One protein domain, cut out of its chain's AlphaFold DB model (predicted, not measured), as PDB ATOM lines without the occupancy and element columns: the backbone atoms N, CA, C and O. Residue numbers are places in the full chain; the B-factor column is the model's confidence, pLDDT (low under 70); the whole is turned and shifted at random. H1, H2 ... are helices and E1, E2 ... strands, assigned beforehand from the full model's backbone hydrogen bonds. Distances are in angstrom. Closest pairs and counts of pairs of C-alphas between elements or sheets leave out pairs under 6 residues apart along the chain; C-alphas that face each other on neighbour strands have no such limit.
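What this domain is: This is residues 7 to 89 of the 406 residues of an uncharacterized protein of Clavispora lusitaniae (strain ATCC 42720) (UniProt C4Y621). With little regular structure, the domain is one longer helix, H2, with the short helices H1 and H3 packed on its later part, and a long loop, residues 7 to 37, from which residues 24 to 30 stick out. The 83 printed residues hold E1, H1, H2 and H3 in that order, 32 residues in named elements, mostly helix. The whole is compact, radius of gyration of the C-alphas 13.3 A, spanning 39 by 28 by 20 A.

Where its parts are: E1 is residues 38 to 40, beginning at C-alpha 38 (221.954, 182.398, 318.280). H1 is residues 42 to 46, H2 residues 58 to 74, 24.3 A long, and H3 residues 82 to 88, ending at C-alpha 88 (236.570, 197.030, 325.679).

How they stand to each other: E1 pairs with no named strand; residues 7 to 8 pair antiparallel with its residues 38 to 39. H2 touches H1 with residues 68 to 74 alone, closest C-alphas Asp 42 and Ala 71, 4.8 A. H2 and H3 form a helical hairpin, a shallow tilt of 21 degrees, opposite ways; H2 touches H3 with residues 65 to 72 alone, closest C-alphas Asn 69 and Arg 84, 6.7 A. In H2 and H3 every O i to N i+4 pair is within hydrogen-bond range; in H1 0 of 1, but 2 of 2 O i to N i+3 pairs.

The domain as a whole: The C-alphas farthest apart, Thr 34 and Thr 80, are 40.8 A apart. The printed part has no cut; the link H1 to H2 is long. Residues 11 to 12, 14 to 15, 22 to 36 and 51 have pLDDT under 70.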
ATOM      1  N   GLN A   7     218.804 186.842 319.340       80.75
ATOM      2  CA  GLN A   7     217.918 186.408 318.256       80.75
ATOM      3  C   GLN A   7     218.511 185.195 317.526       80.75
ATOM      4  O   GLN A   7     219.699 184.906 317.664       80.75
ATOM      5  N   ALA A   8     217.689 184.470 316.766       79.44
ATOM      6  CA  ALA A   8     218.182 183.397 315.904       79.44
ATOM      7  C   ALA A   8     219.046 183.976 314.771       79.44
ATOM      8  O   ALA A   8     218.730 185.032 314.224       79.44
ATOM      9  N   TYR A   9     220.127 183.282 314.420       76.69
ATOM     10  CA  TYR A   9     220.978 183.650 313.291       76.69
ATOM     11  C   TYR A   9     220.236 183.468 311.958       76.69
ATOM     12  O   TYR A   9     219.623 182.428 311.716       76.69
ATOM     13  N   SER A  10     220.334 184.459 311.071       76.69
ATOM     14  CA  SER A  10     219.799 184.404 309.711       76.69
ATOM     15  C   SER A  10     220.790 185.049 308.751       76.69
ATOM     16  O   SER A  10     221.084 186.235 308.857       76.69
ATOM     17  N   SER A  11     221.274 184.290 307.767       68.94
ATOM     18  CA  SER A  11     222.259 184.755 306.777       68.94
ATOM     19  C   SER A  11     221.698 185.727 305.726       68.94
ATOM     20  O   SER A  11     222.379 186.028 304.748       68.94
ATOM     21  N   GLN A  12     220.452 186.179 305.886       68.44
ATOM     22  CA  GLN A  12     219.794 187.202 305.061       68.44
ATOM     23  C   GLN A  12     219.347 188.416 305.894       68.44
ATOM     24  O   GLN A  12     218.615 189.264 305.390       68.44
ATOM     25  N   ASP A  13     219.742 188.486 307.167       74.00
ATOM     26  CA  ASP A  13     219.429 189.617 308.035       74.00
ATOM     27  C   ASP A  13     220.446 190.750 307.819       74.00
ATOM     28  O   ASP A  13     221.640 190.585 308.068       74.00
ATOM     29  N   THR A  14     219.976 191.913 307.361       64.81
ATOM     30  CA  THR A  14     220.809 193.118 307.165       64.81
ATOM     31  C   THR A  14     221.413 193.629 308.471       64.81
ATOM     32  O   THR A  14     222.386 194.376 308.463       64.81
ATOM     33  N   PHE A  15     220.864 193.194 309.605       66.94
ATOM     34  CA  PHE A  15     221.384 193.438 310.941       66.94
ATOM     35  C   PHE A  15     222.819 192.904 311.161       66.94
ATOM     36  O   PHE A  15     223.520 193.451 312.005       66.94
ATOM     37  N   ILE A  16     223.276 191.889 310.409       70.56
ATOM     38  CA  ILE A  16     224.617 191.280 310.557       70.56
ATOM     39  C   ILE A  16     225.551 191.463 309.346       70.56
ATOM     40  O   ILE A  16     226.531 190.732 309.233       70.56
ATOM     41  N   GLU A  17     225.272 192.383 308.415       70.62
ATOM     42  CA  GLU A  17     226.017 192.454 307.138       70.62
ATOM     43  C   GLU A  17     227.533 192.703 307.309       70.62
ATOM     44  O   GLU A  17     228.326 192.172 306.528       70.62
ATOM     45  N   ASP A  18     227.929 193.424 308.365       76.75
ATOM     46  CA  ASP A  18     229.327 193.713 308.722       76.75
ATOM     47  C   ASP A  18     229.903 192.791 309.826       76.75
ATOM     48  O   ASP A  18     231.057 192.962 310.221       76.75
ATOM     49  N   ASP A  19     229.126 191.859 310.392       80.44
ATOM     50  CA  ASP A  19     229.526 191.119 311.602       80.44
ATOM     51  C   ASP A  19     230.312 189.831 311.281       80.44
ATOM     52  O   ASP A  19     229.894 188.986 310.486       80.44
ATOM     53  N   VAL A  20     231.449 189.655 311.958       71.94
ATOM     54  CA  VAL A  20     232.384 188.535 311.783       71.94
ATOM     55  C   VAL A  20     232.028 187.401 312.745       71.94
ATOM     56  O   VAL A  20     231.965 187.591 313.962       71.94
ATOM     57  N   PHE A  21     231.825 186.187 312.230       75.25
ATOM     58  CA  PHE A  21     231.500 185.008 313.043       75.25
ATOM     59  C   PHE A  21     232.503 183.868 312.788       75.25
ATOM     60  O   PHE A  21     232.829 183.620 311.625       75.25
ATOM     61  N   PRO A  22     232.930 183.101 313.820       65.12
ATOM     62  CA  PRO A  22     234.009 182.100 313.708       65.12
ATOM     63  C   PRO A  22     233.856 181.060 312.582       65.12
ATOM     64  O   PRO A  22     234.841 180.502 312.099       65.12
ATOM     65  N   ASN A  23     232.615 180.795 312.162       59.38
ATOM     66  CA  ASN A  23     232.266 179.763 311.187       59.38
ATOM     67  C   ASN A  23     232.201 180.259 309.729       59.38
ATOM     68  O   ASN A  23     231.965 179.439 308.843       59.38
ATOM     69  N   ILE A  24     232.363 181.562 309.459       54.97
ATOM     70  CA  ILE A  24     232.171 182.126 308.109       54.97
ATOM     71  C   ILE A  24     233.474 182.112 307.299       54.97
ATOM     72  O   ILE A  24     233.494 181.564 306.197       54.97
ATOM     73  N   ASP A  25     234.565 182.659 307.839       48.06
ATOM     74  CA  ASP A  25     235.792 182.892 307.059       48.06
ATOM     75  C   ASP A  25     236.696 181.658 306.927       48.06
ATOM     76  O   ASP A  25     237.358 181.469 305.907       48.06
ATOM     77  N   SER A  26     236.699 180.775 307.930       46.12
ATOM     78  CA  SER A  26     237.598 179.612 307.977       46.12
ATOM     79  C   SER A  26     237.228 178.488 306.998       46.12
ATOM     80  O   SER A  26     238.020 177.572 306.794       46.12
ATOM     81  N   GLY A  27     236.001 178.477 306.456       47.59
ATOM     82  CA  GLY A  27     235.483 177.423 305.562       47.59
ATOM     83  C   GLY A  27     235.420 175.997 306.149       47.59
ATOM     84  O   GLY A  27     234.999 175.070 305.458       47.59
ATOM     85  N   ALA A  28     235.844 175.813 307.403       43.50
ATOM     86  CA  ALA A  28     236.124 174.517 308.021       43.50
ATOM     87  C   ALA A  28     234.942 173.922 308.807       43.50
ATOM     88  O   ALA A  28     234.872 172.708 308.988       43.50
ATOM     89  N   ALA A  29     233.995 174.755 309.244       42.88
ATOM     90  CA  ALA A  29     232.771 174.303 309.890       42.88
ATOM     91  C   ALA A  29     231.649 174.177 308.852       42.88
ATOM     92  O   ALA A  29     231.170 175.171 308.303       42.88
ATOM     93  N   LYS A  30     231.159 172.952 308.626       47.16
ATOM     94  CA  LYS A  30     229.782 172.799 308.143       47.16
ATOM     95  C   LYS A  30     228.886 173.379 309.234       47.16
ATOM     96  O   LYS A  30     228.900 172.861 310.346       47.16
ATOM     97  N   ILE A  31     228.134 174.434 308.920       53.69
ATOM     98  CA  ILE A  31     227.017 174.886 309.758       53.69
ATOM     99  C   ILE A  31     226.115 173.666 309.941       53.69
ATOM    100  O   ILE A  31     225.587 173.148 308.954       53.69
ATOM    101  N   ASP A  32     226.009 173.157 311.168       52.75
ATOM    102  CA  ASP A  32     225.217 171.959 311.416       52.75
ATOM    103  C   ASP A  32     223.743 172.341 311.286       52.75
ATOM    104  O   ASP A  32     223.236 173.174 312.037       52.75
ATOM    105  N   SER A  33     223.051 171.742 310.317       54.16
ATOM    106  CA  SER A  33     221.635 172.003 310.045       54.16
ATOM    107  C   SER A  33     220.706 171.640 311.214       54.16
ATOM    108  O   SER A  33     219.517 171.945 311.148       54.16
ATOM    109  N   THR A  34     221.217 170.976 312.257       53.28
ATOM    110  CA  THR A  34     220.504 170.675 313.507       53.28
ATOM    111  C   THR A  34     220.776 171.686 314.628       53.28
ATOM    112  O   THR A  34     220.002 171.751 315.584       53.28
ATOM    113  N   ALA A  35     221.828 172.505 314.525       60.62
ATOM    114  CA  ALA A  35     222.216 173.457 315.560       60.62
ATOM    115  C   ALA A  35     221.501 174.810 315.388       60.62
ATOM    116  O   ALA A  35     221.652 175.503 314.380       60.62
ATOM    117  N   GLN A  36     220.744 175.233 316.404       67.94
ATOM    118  CA  GLN A  36     220.130 176.560 316.420       67.94
ATOM    119  C   GLN A  36     221.161 177.621 316.832       67.94
ATOM    120  O   GLN A  36     221.348 177.904 318.013       67.94
ATOM    121  N   TYR A  37     221.822 178.231 315.847       73.56
ATOM    122  CA  TYR A  37     222.744 179.344 316.077       73.56
ATOM    123  C   TYR A  37     221.996 180.600 316.557       73.56
ATOM    124  O   TYR A  37     220.954 180.982 316.016       73.56
ATOM    125  N   ILE A  38     222.544 181.249 317.585       78.06
ATOM    126  CA  ILE A  38     221.954 182.398 318.280       78.06
ATOM    127  C   ILE A  38     222.987 183.528 318.324       78.06
ATOM    128  O   ILE A  38     224.145 183.302 318.668       78.06
ATOM    129  N   ILE A  39     222.552 184.746 318.002       81.50
ATOM    130  CA  ILE A  39     223.364 185.972 317.985       81.50
ATOM    131  C   ILE A  39     222.793 187.025 318.939       81.50
ATOM    132  O   ILE A  39     221.657 186.915 319.404       81.50
ATOM    133  N   LEU A  40     223.582 188.053 319.248       81.94
ATOM    134  CA  LEU A  40     223.172 189.174 320.095       81.94
ATOM    135  C   LEU A  40     222.485 190.270 319.270       81.94
ATOM    136  O   LEU A  40     222.805 190.479 318.106       81.94
ATOM    137  N   LYS A  41     221.554 190.995 319.894       84.88
ATOM    138  CA  LYS A  41     220.912 192.197 319.338       84.88
ATOM    139  C   LYS A  41     221.772 193.434 319.603       84.88
ATOM    140  O   LYS A  41     222.343 193.549 320.683       84.88
ATOM    141  N   ASP A  42     221.739 194.439 318.723       82.94
ATOM    142  CA  ASP A  42     222.606 195.628 318.836       82.94
ATOM    143  C   ASP A  42     222.380 196.367 320.163       82.94
ATOM    144  O   ASP A  42     223.308 196.812 320.839       82.94
ATOM    145  N   LYS A  43     221.113 196.435 320.594       83.19
ATOM    146  CA  LYS A  43     220.717 197.036 321.875       83.19
ATOM    147  C   LYS A  43     221.329 196.317 323.086       83.19
ATOM    148  O   LYS A  43     221.542 196.971 324.100       83.19
ATOM    149  N   ALA A  44     221.652 195.026 322.990       81.94
ATOM    150  CA  ALA A  44     222.250 194.264 324.083       81.94
ATOM    151  C   ALA A  44     223.690 194.705 324.387       81.94
ATOM    152  O   ALA A  44     224.068 194.774 325.555       81.94
ATOM    153  N   TYR A  45     224.468 195.106 323.377       80.25
ATOM    154  CA  TYR A  45     225.824 195.638 323.576       80.25
ATOM    155  C   TYR A  45     225.853 196.958 324.376       80.25
ATOM    156  O   TYR A  45     226.909 197.371 324.847       80.25
ATOM    157  N   LYS A  46     224.703 197.612 324.613       79.50
ATOM    158  CA  LYS A  46     224.608 198.768 325.528       79.50
ATOM    159  C   LYS A  46     224.721 198.386 327.008       79.50
ATOM    160  O   LYS A  46     225.101 199.229 327.825       79.50
ATOM    161  N   GLU A  47     224.388 197.148 327.357       74.06
ATOM    162  CA  GLU A  47     224.266 196.669 328.741       74.06
ATOM    163  C   GLU A  47     225.264 195.544 329.049       74.06
ATOM    164  O   GLU A  47     225.841 195.503 330.137       74.06
ATOM    165  N   LEU A  48     225.529 194.680 328.067       71.94
ATOM    166  CA  LEU A  48     226.497 193.592 328.153       71.94
ATOM    167  C   LEU A  48     227.949 194.095 328.097       71.94
ATOM    168  O   LEU A  48     228.261 195.086 327.436       71.94
ATOM    169  N   ARG A  49     228.856 193.376 328.772       75.12
ATOM    170  CA  ARG A  49     230.302 193.654 328.780       75.12
ATOM    171  C   ARG A  49     231.101 192.390 328.426       75.12
ATOM    172  O   ARG A  49     231.442 191.628 329.330       75.12
ATOM    173  N   PRO A  50     231.434 192.162 327.142       70.69
ATOM    174  CA  PRO A  50     232.191 190.990 326.690       70.69
ATOM    175  C   PRO A  50     233.512 190.753 327.435       70.69
ATOM    176  O   PRO A  50     233.875 189.615 327.729       70.69
ATOM    177  N   CYS A  51     234.208 191.822 327.830       67.44
ATOM    178  CA  CYS A  51     235.447 191.738 328.609       67.44
ATOM    179  C   CYS A  51     235.273 191.235 330.057       67.44
ATOM    180  O   CYS A  51     236.277 191.015 330.730       67.44
ATOM    181  N   GLN A  52     234.038 191.041 330.536       70.06
ATOM    182  CA  GLN A  52     233.733 190.412 331.830       70.06
ATOM    183  C   GLN A  52     233.366 188.923 331.708       70.06
ATOM    184  O   GLN A  52     233.193 188.254 332.723       70.06
ATOM    185  N   TRP A  53     233.242 188.378 330.493       77.31
ATOM    186  CA  TRP A  53     232.913 186.968 330.291       77.31
ATOM    187  C   TRP A  53     234.177 186.107 330.320       77.31
ATOM    188  O   TRP A  53     234.996 186.165 329.403       77.31
ATOM    189  N   SER A  54     234.318 185.293 331.364       70.38
ATOM    190  CA  SER A  54     235.449 184.380 331.592       70.38
ATOM    191  C   SER A  54     235.475 183.158 330.669       70.38
ATOM    192  O   SER A  54     236.526 182.550 330.516       70.38
ATOM    193  N   PHE A  55     234.341 182.801 330.059       74.00
ATOM    194  CA  PHE A  55     234.170 181.558 329.293       74.00
ATOM    195  C   PHE A  55     234.641 181.622 327.831       74.00
ATOM    196  O   PHE A  55     234.702 180.588 327.181       74.00
ATOM    197  N   TYR A  56     234.967 182.811 327.313       77.56
ATOM    198  CA  TYR A  56     235.446 182.985 325.937       77.56
ATOM    199  C   TYR A  56     236.971 183.075 325.873       77.56
ATOM    200  O   TYR A  56     237.610 183.714 326.720       77.56
ATOM    201  N   THR A  57     237.553 182.507 324.821       81.25
ATOM    202  CA  THR A  57     238.957 182.725 324.449       81.25
ATOM    203  C   THR A  57     239.210 184.189 324.075       81.25
ATOM    204  O   THR A  57     238.283 184.942 323.770       81.25
ATOM    205  N   ASP A  58     240.474 184.627 324.075       79.19
ATOM    206  CA  ASP A  58     240.812 185.989 323.631       79.19
ATOM    207  C   ASP A  58     240.493 186.231 322.143       79.19
ATOM    208  O   ASP A  58     240.135 187.350 321.779       79.19
ATOM    209  N   TYR A  59     240.522 185.183 321.311       80.44
ATOM    210  CA  TYR A  59     240.098 185.233 319.907       80.44
ATOM    211  C   TYR A  59     238.585 185.469 319.767       80.44
ATOM    212  O   TYR A  59     238.153 186.419 319.115       80.44
ATOM    213  N   GLU A  60     237.751 184.666 320.432       80.88
ATOM    214  CA  GLU A  60     236.298 184.887 320.417       80.88
ATOM    215  C   GLU A  60     235.943 186.252 321.011       80.88
ATOM    216  O   GLU A  60     235.082 186.958 320.487       80.88
ATOM    217  N   ARG A  61     236.648 186.672 322.069       80.75
ATOM    218  CA  ARG A  61     236.486 187.996 322.673       80.75
ATOM    219  C   ARG A  61     236.816 189.116 321.684       80.75
ATOM    220  O   ARG A  61     236.086 190.103 321.683       80.75
ATOM    221  N   SER A  62     237.835 188.980 320.827       81.94
ATOM    222  CA  SER A  62     238.104 189.985 319.787       81.94
ATOM    223  C   SER A  62     236.989 190.055 318.738       81.94
ATOM    224  O   SER A  62     236.538 191.159 318.449       81.94
ATOM    225  N   LEU A  63     236.459 188.919 318.266       82.88
ATOM    226  CA  LEU A  63     235.320 188.907 317.327       82.88
ATOM    227  C   LEU A  63     234.056 189.522 317.957       82.88
ATOM    228  O   LEU A  63     233.362 190.323 317.337       82.88
ATOM    229  N   ILE A  64     233.772 189.210 319.226       83.75
ATOM    230  CA  ILE A  64     232.634 189.797 319.949       83.75
ATOM    231  C   ILE A  64     232.815 191.316 320.130       83.75
ATOM    232  O   ILE A  64     231.827 192.049 320.073       83.75
ATOM    233  N   LEU A  65     234.044 191.805 320.338       85.19
ATOM    234  CA  LEU A  65     234.351 193.239 320.430       85.19
ATOM    235  C   LEU A  65     234.272 193.958 319.074       85.19
ATOM    236  O   LEU A  65     233.872 195.122 319.038       85.19
ATOM    237  N   GLU A  66     234.618 193.292 317.976       86.62
ATOM    238  CA  GLU A  66     234.457 193.810 316.613       86.62
ATOM    239  C   GLU A  66     232.967 193.961 316.272       86.62
ATOM    240  O   GLU A  66     232.502 195.074 316.016       86.62
ATOM    241  N   ASN A  67     232.174 192.903 316.463       87.00
ATOM    242  CA  ASN A  67     230.721 192.941 316.255       87.00
ATOM    243  C   ASN A  67     230.027 193.940 317.199       87.00
ATOM    244  O   ASN A  67     229.106 194.641 316.791       87.00
ATOM    245  N   ALA A  68     230.500 194.090 318.444       86.44
ATOM    246  CA  ALA A  68     230.005 195.127 319.355       86.44
ATOM    247  C   ALA A  68     230.272 196.554 318.840       86.44
ATOM    248  O   ALA A  68     229.488 197.465 319.109       86.44
ATOM    249  N   ASN A  69     231.366 196.771 318.103       86.62
ATOM    250  CA  ASN A  69     231.644 198.056 317.471       86.62
ATOM    251  C   ASN A  69     230.772 198.280 316.231       86.62
ATOM    252  O   ASN A  69     230.250 199.384 316.075       86.62
ATOM    253  N   ASN A  70     230.551 197.256 315.410       87.00
ATOM    254  CA  ASN A  70     229.685 197.341 314.232       87.00
ATOM    255  C   ASN A  70     228.224 197.594 314.649       87.00
ATOM    256  O   ASN A  70     227.592 198.538 314.170       87.00
ATOM    257  N   ALA A  71     227.744 196.882 315.672       86.38
ATOM    258  CA  ALA A  71     226.470 197.120 316.351       86.38
ATOM    259  C   ALA A  71     226.296 198.565 316.844       86.38
ATOM    260  O   ALA A  71     225.233 199.175 316.692       86.38
ATOM    261  N   LEU A  72     227.338 199.152 317.440       84.75
ATOM    262  CA  LEU A  72     227.288 200.544 317.889       84.75
ATOM    263  C   LEU A  72     227.313 201.545 316.728       84.75
ATOM    264  O   LEU A  72     226.669 202.590 316.844       84.75
ATOM    265  N   SER A  73     227.967 201.221 315.610       87.12
ATOM    266  CA  SER A  73     227.924 202.024 314.381       87.12
ATOM    267  C   SER A  73     226.523 202.013 313.763       87.12
ATOM    268  O   SER A  73     225.972 203.081 313.498       87.12
ATOM    269  N   ARG A  74     225.887 200.835 313.645       85.12
ATOM    270  CA  ARG A  74     224.483 200.681 313.201       85.12
ATOM    271  C   ARG A  74     223.492 201.437 314.093       85.12
ATOM    272  O   ARG A  74     222.511 201.995 313.607       85.12
ATOM    273  N   LEU A  75     223.770 201.516 315.395       84.69
ATOM    274  CA  LEU A  75     223.001 202.305 316.367       84.69
ATOM    275  C   LEU A  75     223.304 203.819 316.363       84.69
ATOM    276  O   LEU A  75     222.714 204.540 317.171       84.69
ATOM    277  N   GLY A  76     224.202 204.306 315.501       84.62
ATOM    278  CA  GLY A  76     224.524 205.729 315.357       84.62
ATOM    279  C   GLY A  76     225.482 206.304 316.410       84.62
ATOM    280  O   GLY A  76     225.542 207.521 316.573       84.62
ATOM    281  N   TYR A  77     226.231 205.473 317.141       85.56
ATOM    282  CA  TYR A  77     227.259 205.952 318.072       85.56
ATOM    283  C   TYR A  77     228.592 206.188 317.356       85.56
ATOM    284  O   TYR A  77     229.113 205.286 316.702       85.56
ATOM    285  N   SER A  78     229.200 207.362 317.546       86.25
ATOM    286  CA  SER A  78     230.528 207.672 316.996       86.25
ATOM    287  C   SER A  78     231.620 206.733 317.521       86.25
ATOM    288  O   SER A  78     231.510 206.177 318.618       86.25
ATOM    289  N   ASP A  79     232.722 206.601 316.782       81.50
ATOM    290  CA  ASP A  79     233.885 205.785 317.179       81.50
ATOM    291  C   ASP A  79     234.563 206.301 318.460       81.50
ATOM    292  O   ASP A  79     235.148 205.551 319.240       81.50
ATOM    293  N   THR A  80     234.408 207.596 318.731       83.44
ATOM    294  CA  THR A  80     234.870 208.274 319.948       83.44
ATOM    295  C   THR A  80     233.961 208.065 321.165       83.44
ATOM    296  O   THR A  80     234.340 208.445 322.275       83.44
ATOM    297  N   HIS A  81     232.765 207.489 320.993       84.12
ATOM    298  CA  HIS A  81     231.740 207.447 322.035       84.12
ATOM    299  C   HIS A  81     232.167 206.574 323.239       84.12
ATOM    300  O   HIS A  81     232.565 205.420 323.053       84.12
ATOM    301  N   PRO A  82     232.036 207.055 324.497       81.00
ATOM    302  CA  PRO A  82     232.580 206.378 325.683       81.00
ATOM    303  C   PRO A  82     232.027 204.967 325.927       81.00
ATOM    304  O   PRO A  82     232.679 204.165 326.590       81.00
ATOM    305  N   LEU A  83     230.863 204.622 325.362       81.88
ATOM    306  CA  LEU A  83     230.324 203.260 325.424       81.88
ATOM    307  C   LEU A  83     231.250 202.224 324.760       81.88
ATOM    308  O   LEU A  83     231.385 201.133 325.302       81.88
ATOM    309  N   ARG A  84     231.932 202.568 323.654       81.62
ATOM    310  CA  ARG A  84     232.889 201.668 322.977       81.62
ATOM    311  C   ARG A  84     234.074 201.341 323.888       81.62
ATOM    312  O   ARG A  84     234.414 200.174 324.067       81.62
ATOM    313  N   LYS A  85     234.628 202.362 324.554       79.56
ATOM    314  CA  LYS A  85     235.696 202.201 325.560       79.56
ATOM    315  C   LYS A  85     235.231 201.317 326.722       79.56
ATOM    316  O   LYS A  85     235.849 200.294 326.990       79.56
ATOM    317  N   ARG A  86     234.062 201.612 327.302       77.75
ATOM    318  CA  ARG A  86     233.459 200.852 328.416       77.75
ATOM    319  C   ARG A  86     233.138 199.379 328.084       77.75
ATOM    320  O   ARG A  86     232.963 198.576 328.997       77.75
ATOM    321  N   ILE A  87     233.005 199.026 326.803       79.44
ATOM    322  CA  ILE A  87     232.812 197.643 326.328       79.44
ATOM    323  C   ILE A  87     234.151 196.896 326.237       79.44
ATOM    324  O   ILE A  87     234.210 195.729 326.621       79.44
ATOM    325  N   ALA A  88     235.210 197.571 325.779       73.44
ATOM    326  CA  ALA A  88     236.570 197.030 325.679       73.44
ATOM    327  C   ALA A  88     237.343 197.025 327.020       73.44
ATOM    328  O   ALA A  88     238.299 196.269 327.193       73.44
ATOM    329  N   GLU A  89     236.948 197.859 327.985       73.62
ATOM    330  CA  GLU A  89     237.582 197.976 329.302       73.62
ATOM    331  C   GLU A  89     237.423 196.700 330.156       73.62
ATOM    332  O   GLU A  89     236.404 196.472 330.820       73.62
TER     333      GLU A  89